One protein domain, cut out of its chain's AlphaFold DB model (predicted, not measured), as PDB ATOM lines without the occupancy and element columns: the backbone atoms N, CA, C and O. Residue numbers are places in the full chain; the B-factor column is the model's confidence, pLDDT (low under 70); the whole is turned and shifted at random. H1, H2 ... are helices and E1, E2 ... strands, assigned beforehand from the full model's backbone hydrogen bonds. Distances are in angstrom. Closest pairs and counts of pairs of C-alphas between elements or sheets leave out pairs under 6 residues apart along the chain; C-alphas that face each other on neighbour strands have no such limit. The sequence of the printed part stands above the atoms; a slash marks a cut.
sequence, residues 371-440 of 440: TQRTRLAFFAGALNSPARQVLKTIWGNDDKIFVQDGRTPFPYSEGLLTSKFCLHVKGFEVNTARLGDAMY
ATOM      1  N   THR A 371     147.020 116.590 131.064       77.12
ATOM      2  CA  THR A 371     147.051 115.707 132.242       77.12
ATOM      3  C   THR A 371     148.371 115.762 133.013       77.12
ATOM      4  O   THR A 371     148.386 115.458 134.205       77.12
ATOM      5  N   GLN A 372     149.462 116.181 132.370       81.62
ATOM      6  CA  GLN A 372     150.788 116.322 132.975       81.62
ATOM      7  C   GLN A 372     150.976 117.684 133.661       81.62
ATOM      8  O   GLN A 372     151.938 117.870 134.406       81.62
ATOM      9  N   ARG A 373     150.043 118.625 133.460       87.50
ATOM     10  CA  ARG A 373     150.063 119.945 134.098       87.50
ATOM     11  C   ARG A 373     149.642 119.844 135.564       87.50
ATOM     12  O   ARG A 373     148.558 119.349 135.885       87.50
ATOM     13  N   THR A 374     150.504 120.318 136.457       88.94
ATOM     14  CA  THR A 374     150.349 120.164 137.912       88.94
ATOM     15  C   THR A 374     149.630 121.338 138.567       88.94
ATOM     16  O   THR A 374     148.960 121.144 139.581       88.94
ATOM     17  N   ARG A 375     149.719 122.542 137.989       91.31
ATOM     18  CA  ARG A 375     149.032 123.739 138.490       91.31
ATOM     19  C   ARG A 375     147.627 123.830 137.911       91.31
ATOM     20  O   ARG A 375     147.398 123.523 136.740       91.31
ATOM     21  N   LEU A 376     146.678 124.282 138.726       92.56
ATOM     22  CA  LEU A 376     145.319 124.544 138.266       92.56
ATOM     23  C   LEU A 376     145.302 125.776 137.366       92.56
ATOM     24  O   LEU A 376     144.855 125.688 136.229       92.56
ATOM     25  N   ALA A 377     145.808 126.904 137.857       93.75
ATOM     26  CA  ALA A 377     145.755 128.158 137.125       93.75
ATOM     27  C   ALA A 377     147.005 129.014 137.348       93.75
ATOM     28  O   ALA A 377     147.693 128.874 138.361       93.75
ATOM     29  N   PHE A 378     147.282 129.905 136.399       93.12
ATOM     30  CA  PHE A 378     148.435 130.798 136.427       93.12
ATOM     31  C   PHE A 378     148.057 132.247 136.118       93.12
ATOM     32  O   PHE A 378     147.360 132.537 135.144       93.12
ATOM     33  N   PHE A 379     148.582 133.156 136.935       93.06
ATOM     34  CA  PHE A 379     148.629 134.588 136.699       93.06
ATOM     35  C   PHE A 379     150.004 135.131 137.094       93.06
ATOM     36  O   PHE A 379     150.481 134.909 138.205       93.06
ATOM     37  N   ALA A 380     150.603 135.926 136.215       91.44
ATOM     38  CA  ALA A 380     151.708 136.803 136.570       91.44
ATOM     39  C   ALA A 380     151.585 138.127 135.819       91.44
ATOM     40  O   ALA A 380     151.253 138.127 134.627       91.44
ATOM     41  N   GLY A 381     151.808 139.241 136.510       89.38
ATOM     42  CA  GLY A 381     151.806 140.581 135.931       89.38
ATOM     43  C   GLY A 381     151.522 141.668 136.964       89.38
ATOM     44  O   GLY A 381     151.184 141.375 138.105       89.38
ATOM     45  N   ALA A 382     151.648 142.929 136.547       88.62
ATOM     46  CA  ALA A 382     151.458 144.079 137.428       88.62
ATOM     47  C   ALA A 382     150.038 144.147 138.021       88.62
ATOM     48  O   ALA A 382     149.048 143.989 137.290       88.62
ATOM     49  N   LEU A 383     149.937 144.470 139.316       90.00
ATOM     50  CA  LEU A 383     148.684 144.691 140.060       90.00
ATOM     51  C   LEU A 383     148.037 146.063 139.785       90.00
ATOM     52  O   LEU A 383     147.527 146.739 140.677       90.00
ATOM     53  N   ASN A 384     148.006 146.460 138.517       88.50
ATOM     54  CA  ASN A 384     147.527 147.761 138.044       88.50
ATOM     55  C   ASN A 384     145.992 147.861 137.912       88.50
ATOM     56  O   ASN A 384     145.484 148.537 137.021       88.50
ATOM     57  N   SER A 385     145.229 147.122 138.719       88.75
ATOM     58  CA  SER A 385     143.765 147.241 138.754       88.75
ATOM     59  C   SER A 385     143.172 146.615 140.018       88.75
ATOM     60  O   SER A 385     143.754 145.657 140.541       88.75
ATOM     61  N   PRO A 386     141.964 147.043 140.436       91.12
ATOM     62  CA  PRO A 386     141.260 146.429 141.560       91.12
ATOM     63  C   PRO A 386     141.060 144.916 141.392       91.12
ATOM     64  O   PRO A 386     141.289 144.150 142.322       91.12
ATOM     65  N   ALA A 387     140.713 144.454 140.183       90.44
ATOM     66  CA  ALA A 387     140.499 143.030 139.912       90.44
ATOM     67  C   ALA A 387     141.769 142.191 140.137       90.44
ATOM     68  O   ALA A 387     141.705 141.108 140.717       90.44
ATOM     69  N   ARG A 388     142.937 142.695 139.712       92.06
ATOM     70  CA  ARG A 388     144.225 142.010 139.916       92.06
ATOM     71  C   ARG A 388     144.662 142.028 141.378       92.06
ATOM     72  O   ARG A 388     145.176 141.022 141.855       92.06
ATOM     73  N   GLN A 389     144.420 143.129 142.088       93.88
ATOM     74  CA  GLN A 389     144.695 143.224 143.524       93.88
ATOM     75  C   GLN A 389     143.858 142.214 144.312       93.88
ATOM     76  O   GLN A 389     144.415 141.422 145.064       93.88
ATOM     77  N   VAL A 390     142.544 142.161 144.069       95.06
ATOM     78  CA  VAL A 390     141.643 141.178 144.696       95.06
ATOM     79  C   VAL A 390     142.088 139.747 144.390       95.06
ATOM     80  O   VAL A 390     142.169 138.923 145.297       95.06
ATOM     81  N   LEU A 391     142.446 139.458 143.139       94.62
ATOM     82  CA  LEU A 391     142.961 138.150 142.741       94.62
ATOM     83  C   LEU A 391     144.234 137.762 143.509       94.62
ATOM     84  O   LEU A 391     144.336 136.625 143.973       94.62
ATOM     85  N   LYS A 392     145.178 138.692 143.704       95.50
ATOM     86  CA  LYS A 392     146.371 138.439 144.525       95.50
ATOM     87  C   LYS A 392     146.026 138.266 146.001       95.50
ATOM     88  O   LYS A 392     146.611 137.398 146.639       95.50
ATOM     89  N   THR A 393     145.080 139.025 146.537       96.06
ATOM     90  CA  THR A 393     144.650 138.882 147.934       96.06
ATOM     91  C   THR A 393     144.004 137.521 148.195       96.06
ATOM     92  O   THR A 393     144.300 136.894 149.207       96.06
ATOM     93  N   ILE A 394     143.152 137.041 147.283       95.81
ATOM     94  CA  ILE A 394     142.405 135.787 147.460       95.81
ATOM     95  C   ILE A 394     143.278 134.560 147.158       95.81
ATOM     96  O   ILE A 394     143.314 133.628 147.955       95.81
ATOM     97  N   TRP A 395     143.986 134.550 146.023       96.44
ATOM     98  CA  TRP A 395     144.710 133.368 145.528       96.44
ATOM     99  C   TRP A 395     146.234 133.498 145.587       96.44
ATOM    100  O   TRP A 395     146.957 132.628 145.115       96.44
ATOM    101  N   GLY A 396     146.761 134.569 146.182       93.69
ATOM    102  CA  GLY A 396     148.201 134.828 146.242       93.69
ATOM    103  C   GLY A 396     149.026 133.792 146.993       93.69
ATOM    104  O   GLY A 396     150.230 133.735 146.739       93.69
ATOM    105  N   ASN A 397     148.384 133.023 147.877       94.38
ATOM    106  CA  ASN A 397     148.973 131.975 148.716       94.38
ATOM    107  C   ASN A 397     148.331 130.595 148.459       94.38
ATOM    108  O   ASN A 397     148.433 129.708 149.305       94.38
ATOM    109  N   ASP A 398     147.624 130.429 147.340       96.25
ATOM    110  CA  ASP A 398     146.980 129.165 146.973       96.25
ATOM    111  C   ASP A 398     148.026 128.129 146.517       96.25
ATOM    112  O   ASP A 398     149.031 128.468 145.886       96.25
ATOM    113  N   ASP A 399     147.814 126.856 146.850       93.00
ATOM    114  CA  ASP A 399     148.742 125.764 146.539       93.00
ATOM    115  C   ASP A 399     148.631 125.280 145.083       93.00
ATOM    116  O   ASP A 399     149.576 124.701 144.539       93.00
ATOM    117  N   LYS A 400     147.488 125.528 144.432       93.81
ATOM    118  CA  LYS A 400     147.179 125.076 143.070       93.81
ATOM    119  C   LYS A 400     147.122 126.218 142.067       93.81
ATOM    120  O   LYS A 400     147.333 125.973 140.875       93.81
ATOM    121  N   ILE A 401     146.824 127.435 142.509       96.12
ATOM    122  CA  ILE A 401     146.756 128.635 141.675       96.12
ATOM    123  C   ILE A 401     148.004 129.479 141.916       96.12
ATOM    124  O   ILE A 401     148.209 130.042 142.984       96.12
ATOM    125  N   PHE A 402     148.837 129.613 140.888       95.62
ATOM    126  CA  PHE A 402     150.018 130.458 140.969       95.62
ATOM    127  C   PHE A 402     149.660 131.899 140.607       95.62
ATOM    128  O   PHE A 402     149.288 132.176 139.466       95.62
ATOM    129  N   VAL A 403     149.814 132.821 141.560       95.75
ATOM    130  CA  VAL A 403     149.588 134.257 141.353       95.75
ATOM    131  C   VAL A 403     150.817 135.064 141.761       95.75
ATOM    132  O   VAL A 403     151.162 135.143 142.943       95.75
ATOM    133  N   GLN A 404     151.431 135.742 140.796       93.19
ATOM    134  CA  GLN A 404     152.614 136.575 140.999       93.19
ATOM    135  C   GLN A 404     152.352 138.034 140.617       93.19
ATOM    136  O   GLN A 404     151.793 138.318 139.557       93.19
ATOM    137  N   ASP A 405     152.805 138.951 141.470       92.00
ATOM    138  CA  ASP A 405     152.931 140.359 141.101       92.00
ATOM    139  C   ASP A 405     154.225 140.560 140.307       92.00
ATOM    140  O   ASP A 405     155.303 140.134 140.732       92.00
ATOM    141  N   GLY A 406     154.108 141.164 139.131       87.44
ATOM    142  CA  GLY A 406     155.236 141.408 138.242       87.44
ATOM    143  C   GLY A 406     155.809 140.129 137.623       87.44
ATOM    144  O   GLY A 406     155.075 139.292 137.088       87.44
ATOM    145  N   ARG A 407     157.143 140.020 137.618       86.94
ATOM    146  CA  ARG A 407     157.873 138.945 136.930       86.94
ATOM    147  C   ARG A 407     157.873 137.649 137.738       86.94
ATOM    148  O   ARG A 407     157.978 137.652 138.960       86.94
ATOM    149  N   THR A 408     157.798 136.529 137.028       90.38
ATOM    150  CA  THR A 408     157.943 135.188 137.598       90.38
ATOM    151  C   THR A 408     159.411 134.851 137.874       90.38
ATOM    152  O   THR A 408     160.289 135.327 137.154       90.38
ATOM    153  N   PRO A 409     159.704 133.991 138.867       89.06
ATOM    154  CA  PRO A 409     161.066 133.510 139.125       89.06
ATOM    155  C   PRO A 409     161.555 132.470 138.097       89.06
ATOM    156  O   PRO A 409     162.721 132.094 138.097       89.06
ATOM    157  N   PHE A 410     160.661 131.998 137.231       88.62
ATOM    158  CA  PHE A 410     160.905 131.082 136.115       88.62
ATOM    159  C   PHE A 410     160.439 131.737 134.800       88.62
ATOM    160  O   PHE A 410     159.718 132.738 134.857       88.62
ATOM    161  N   PRO A 411     160.807 131.221 133.613       87.06
ATOM    162  CA  PRO A 411     160.320 131.752 132.339       87.06
ATOM    163  C   PRO A 411     158.789 131.797 132.273       87.06
ATOM    164  O   PRO A 411     158.121 130.827 132.615       87.06
ATOM    165  N   TYR A 412     158.215 132.903 131.798       86.25
ATOM    166  CA  TYR A 412     156.757 133.094 131.763       86.25
ATOM    167  C   TYR A 412     156.007 131.947 131.059       86.25
ATOM    168  O   TYR A 412     154.986 131.470 131.556       86.25
ATOM    169  N   SER A 413     156.560 131.459 129.944       83.19
ATOM    170  CA  SER A 413     156.024 130.331 129.174       83.19
ATOM    171  C   SER A 413     155.943 129.037 129.984       83.19
ATOM    172  O   SER A 413     154.988 128.283 129.833       83.19
ATOM    173  N   GLU A 414     156.874 128.790 130.907       86.69
ATOM    174  CA  GLU A 414     156.812 127.633 131.806       86.69
ATOM    175  C   GLU A 414     155.593 127.714 132.735       86.69
ATOM    176  O   GLU A 414     154.943 126.704 133.007       86.69
ATOM    177  N   GLY A 415     155.226 128.920 133.180       88.50
ATOM    178  CA  GLY A 415     154.005 129.157 133.951       88.50
ATOM    179  C   GLY A 415     152.748 128.740 133.197       88.50
ATOM    180  O   GLY A 415     151.903 128.041 133.759       88.50
ATOM    181  N   LEU A 416     152.662 129.108 131.917       86.56
ATOM    182  CA  LEU A 416     151.563 128.721 131.031       86.56
ATOM    183  C   LEU A 416     151.538 127.208 130.783       86.56
ATOM    184  O   LEU A 416     150.503 126.569 130.949       86.56
ATOM    185  N   LEU A 417     152.687 126.614 130.460       86.00
ATOM    186  CA  LEU A 417     152.791 125.201 130.091       86.00
ATOM    187  C   LEU A 417     152.563 124.243 131.262       86.00
ATOM    188  O   LEU A 417     152.088 123.130 131.067       86.00
ATOM    189  N   THR A 418     152.868 124.670 132.487       88.38
ATOM    190  CA  THR A 418     152.660 123.863 133.703       88.38
ATOM    191  C   THR A 418     151.258 124.000 134.295       88.38
ATOM    192  O   THR A 418     150.938 123.290 135.256       88.38
ATOM    193  N   SER A 419     150.415 124.874 133.734       90.19
ATOM    194  CA  SER A 419     149.105 125.228 134.289       90.19
ATOM    195  C   SER A 419     147.958 124.850 133.365       90.19
ATOM    196  O   SER A 419     148.021 125.031 132.149       90.19
ATOM    197  N   LYS A 420     146.877 124.315 133.934       88.00
ATOM    198  CA  LYS A 420     145.689 123.931 133.156       88.00
ATOM    199  C   LYS A 420     144.956 125.151 132.604       88.00
ATOM    200  O   LYS A 420     144.525 125.121 131.460       88.00
ATOM    201  N   PHE A 421     144.887 126.224 133.389       89.56
ATOM    202  CA  PHE A 421     144.236 127.474 133.012       89.56
ATOM    203  C   PHE A 421     145.196 128.668 133.095       89.56
ATOM    204  O   PHE A 421     146.058 128.746 133.972       89.56
ATOM    205  N   CYS A 422     145.005 129.644 132.210       88.12
ATOM    206  CA  CYS A 422     145.661 130.947 132.277       88.12
ATOM    207  C   CYS A 422     144.622 132.011 132.642       88.12
ATOM    208  O   CYS A 422     143.613 132.167 131.956       88.12
ATOM    209  N   LEU A 423     144.860 132.769 133.712       89.25
ATOM    210  CA  LEU A 423     143.929 133.803 134.156       89.25
ATOM    211  C   LEU A 423     144.150 135.089 133.350       89.25
ATOM    212  O   LEU A 423     145.172 135.770 133.487       89.25
ATOM    213  N   HIS A 424     143.168 135.456 132.524       86.00
ATOM    214  CA  HIS A 424     143.170 136.710 131.770       86.00
ATOM    215  C   HIS A 424     142.419 137.810 132.532       86.00
ATOM    216  O   HIS A 424     141.235 138.066 132.321       86.00
ATOM    217  N   VAL A 425     143.119 138.446 133.471       86.19
ATOM    218  CA  VAL A 425     142.526 139.418 134.400       86.19
ATOM    219  C   VAL A 425     142.660 140.837 133.848       86.19
ATOM    220  O   VAL A 425     143.775 141.298 133.557       86.19
ATOM    221  N   LYS A 426     141.530 141.550 133.756       81.44
ATOM    222  CA  LYS A 426     141.471 142.961 133.340       81.44
ATOM    223  C   LYS A 426     142.476 143.792 134.148       81.44
ATOM    224  O   LYS A 426     142.488 143.696 135.367       81.44
ATOM    225  N   GLY A 427     143.326 144.557 133.464       79.50
ATOM    226  CA  GLY A 427     144.207 145.580 134.045       79.50
ATOM    227  C   GLY A 427     143.766 146.986 133.629       79.50
ATOM    228  O   GLY A 427     142.787 147.115 132.891       79.50
ATOM    229  N   PHE A 428     144.489 148.025 134.068       69.19
ATOM    230  CA  PHE A 428     144.349 149.381 133.509       69.19
ATOM    231  C   PHE A 428     144.700 149.387 132.016       69.19
ATOM    232  O   PHE A 428     143.915 149.817 131.172       69.19
ATOM    233  N   GLU A 429     145.839 148.784 131.681       62.12
ATOM    234  CA  GLU A 429     146.199 148.489 130.303       62.12
ATOM    235  C   GLU A 429     145.705 147.093 129.924       62.12
ATOM    236  O   GLU A 429     145.989 146.093 130.593       62.12
ATOM    237  N   VAL A 430     144.957 147.020 128.823       56.06
ATOM    238  CA  VAL A 430     144.446 145.761 128.248       56.06
ATOM    239  C   VAL A 430     145.547 145.017 127.470       56.06
ATOM    240  O   VAL A 430     145.287 144.017 126.808       56.06
ATOM    241  N   ASN A 431     146.789 145.494 127.556       61.41
ATOM    242  CA  ASN A 431     147.918 145.015 126.778       61.41
ATOM    243  C   ASN A 431     148.526 143.765 127.423       61.41
ATOM    244  O   ASN A 431     149.536 143.828 128.122       61.41
ATOM    245  N   THR A 432     147.880 142.615 127.252       71.06
ATOM    246  CA  THR A 432     148.454 141.340 127.686       71.06
ATOM    247  C   THR A 432     148.354 140.349 126.546       71.06
ATOM    248  O   THR A 432     147.257 140.041 126.086       71.06
ATOM    249  N   ALA A 433     149.493 139.816 126.116       77.50
ATOM    250  CA  ALA A 433     149.552 138.853 125.025       77.50
ATOM    251  C   ALA A 433     149.144 137.428 125.438       77.50
ATOM    252  O   ALA A 433     149.417 136.490 124.707       77.50
ATOM    253  N   ARG A 434     148.476 137.243 126.589       81.50
ATOM    254  CA  ARG A 434     148.208 135.924 127.194       81.50
ATOM    255  C   ARG A 434     147.472 134.955 126.279       81.50
ATOM    256  O   ARG A 434     147.776 133.774 126.292       81.50
ATOM    257  N   LEU A 435     146.495 135.448 125.521       77.88
ATOM    258  CA  LEU A 435     145.745 134.601 124.597       77.88
ATOM    259  C   LEU A 435     146.614 134.191 123.399       77.88
ATOM    260  O   LEU A 435     146.592 133.031 123.014       77.88
ATOM    261  N   GLY A 436     147.446 135.104 122.883       75.75
ATOM    262  CA  GLY A 436     148.470 134.764 121.892       75.75
ATOM    263  C   GLY A 436     149.520 133.792 122.441       75.75
ATOM    264  O   GLY A 436     149.865 132.833 121.769       75.75
ATOM    265  N   ASP A 437     149.965 133.990 123.682       77.25
ATOM    266  CA  ASP A 437     150.948 133.141 124.365       77.25
ATOM    267  C   ASP A 437     150.408 131.752 124.720       77.25
ATOM    268  O   ASP A 437     151.194 130.848 124.964       77.25
ATOM    269  N   ALA A 438     149.088 131.592 124.827       74.81
ATOM    270  CA  ALA A 438     148.456 130.298 125.064       74.81
ATOM    271  C   ALA A 438     148.257 129.498 123.766       74.81
ATOM    272  O   ALA A 438     148.128 128.278 123.829       74.81
ATOM    273  N   MET A 439     148.186 130.186 122.619       69.81
ATOM    274  CA  MET A 439     148.088 129.574 121.287       69.81
ATOM    275  C   MET A 439     149.450 129.246 120.676       69.81
ATOM    276  O   MET A 439     149.523 128.351 119.837       69.81
ATOM    277  N   TYR A 440     150.475 130.021 121.036       64.38
ATOM    278  CA  TYR A 440     151.876 129.763 120.711       64.38
ATOM    279  C   TYR A 440     152.410 128.606 121.554       64.38
ATOM    280  O   TYR A 440     153.045 127.709 120.961       64.38
TER     281      TYR A 440
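AT A GLANCE: This is residues 371 to 440 of the 440 residues of the protein "Exostosin domain-containing protein" of Physcomitrium patens (UniProt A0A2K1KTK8). A small sheet of three parallel strands has one helix over each face, H1 on one and H2 on the other, and a short last helix, H3, sits beyond the edge strand E3 at the end of a long loop, residues 423 to 433. The printed part has 70 residues, with three named strands and three named helices in the order E1 H1 E2 H2 E3 H3. The sheet's order is E2 E1 E3 and the class is mixed. The whole is compact, with a radius of gyration of the C-alphas of 11.4 A and spans of 33 by 26 by 19 A.

IN THESE COORDINATES: E1, residues 375 to 381, is 17.3 A long from C-alpha 375 at (149.032, 123.739, 138.490). H1, residues 386 to 395, is 14.1 A long, and E2, residues 401 to 405, 13.3 A. H2 is residues 412 to 417, E3 residues 419 to 422. H3, residues 434 to 439, ends with C-alpha 439 at (148.088, 129.574, 121.287).

HOW THE PARTS SIT: E1 is the inner strand. It is parallel to E2 at 10 degrees, with N 379 and O 402 2.8 A apart, and to E3 at 39 degrees, with N 421 and O 376 2.9 A apart, both within hydrogen-bond range. E1, H1 and E2 form a strand-helix-strand unit, two parallel neighbour strands with a helix between; E2, H2 and E3 form a split one, with E1 between the strands. Both crossovers are right-handed. H1 is on the sheet at a height of 9.4 A, slantwise to E2 at 44 degrees on the local plane; its closest C-alphas to E2 are those of Lys 392 and Val 403, 6.2 A apart. H2, on the opposite face at a height of 8.5 A, runs along E1 at 20 degrees on the local plane; the closest C-alphas are those of Phe 378 and Gly 415, 6.3 A apart. H3 only grazes the sheet, with residues 434 to 438. It is close to H2 but not clearly touching, the closest C-alphas, of Leu 416 and Ala 438, being 6.9 A apart. In H1, H2 and H3 every O i to N i+4 pair is within hydrogen-bond range.

THE WHOLE: The C-alphas of Thr 371 and Phe 428, the two farthest apart, are 33.8 A from each other. The printed part has no cut, and the link from E3 to H3 is long. Residues 428 to 431 and 439 to 440 have pLDDT under 70.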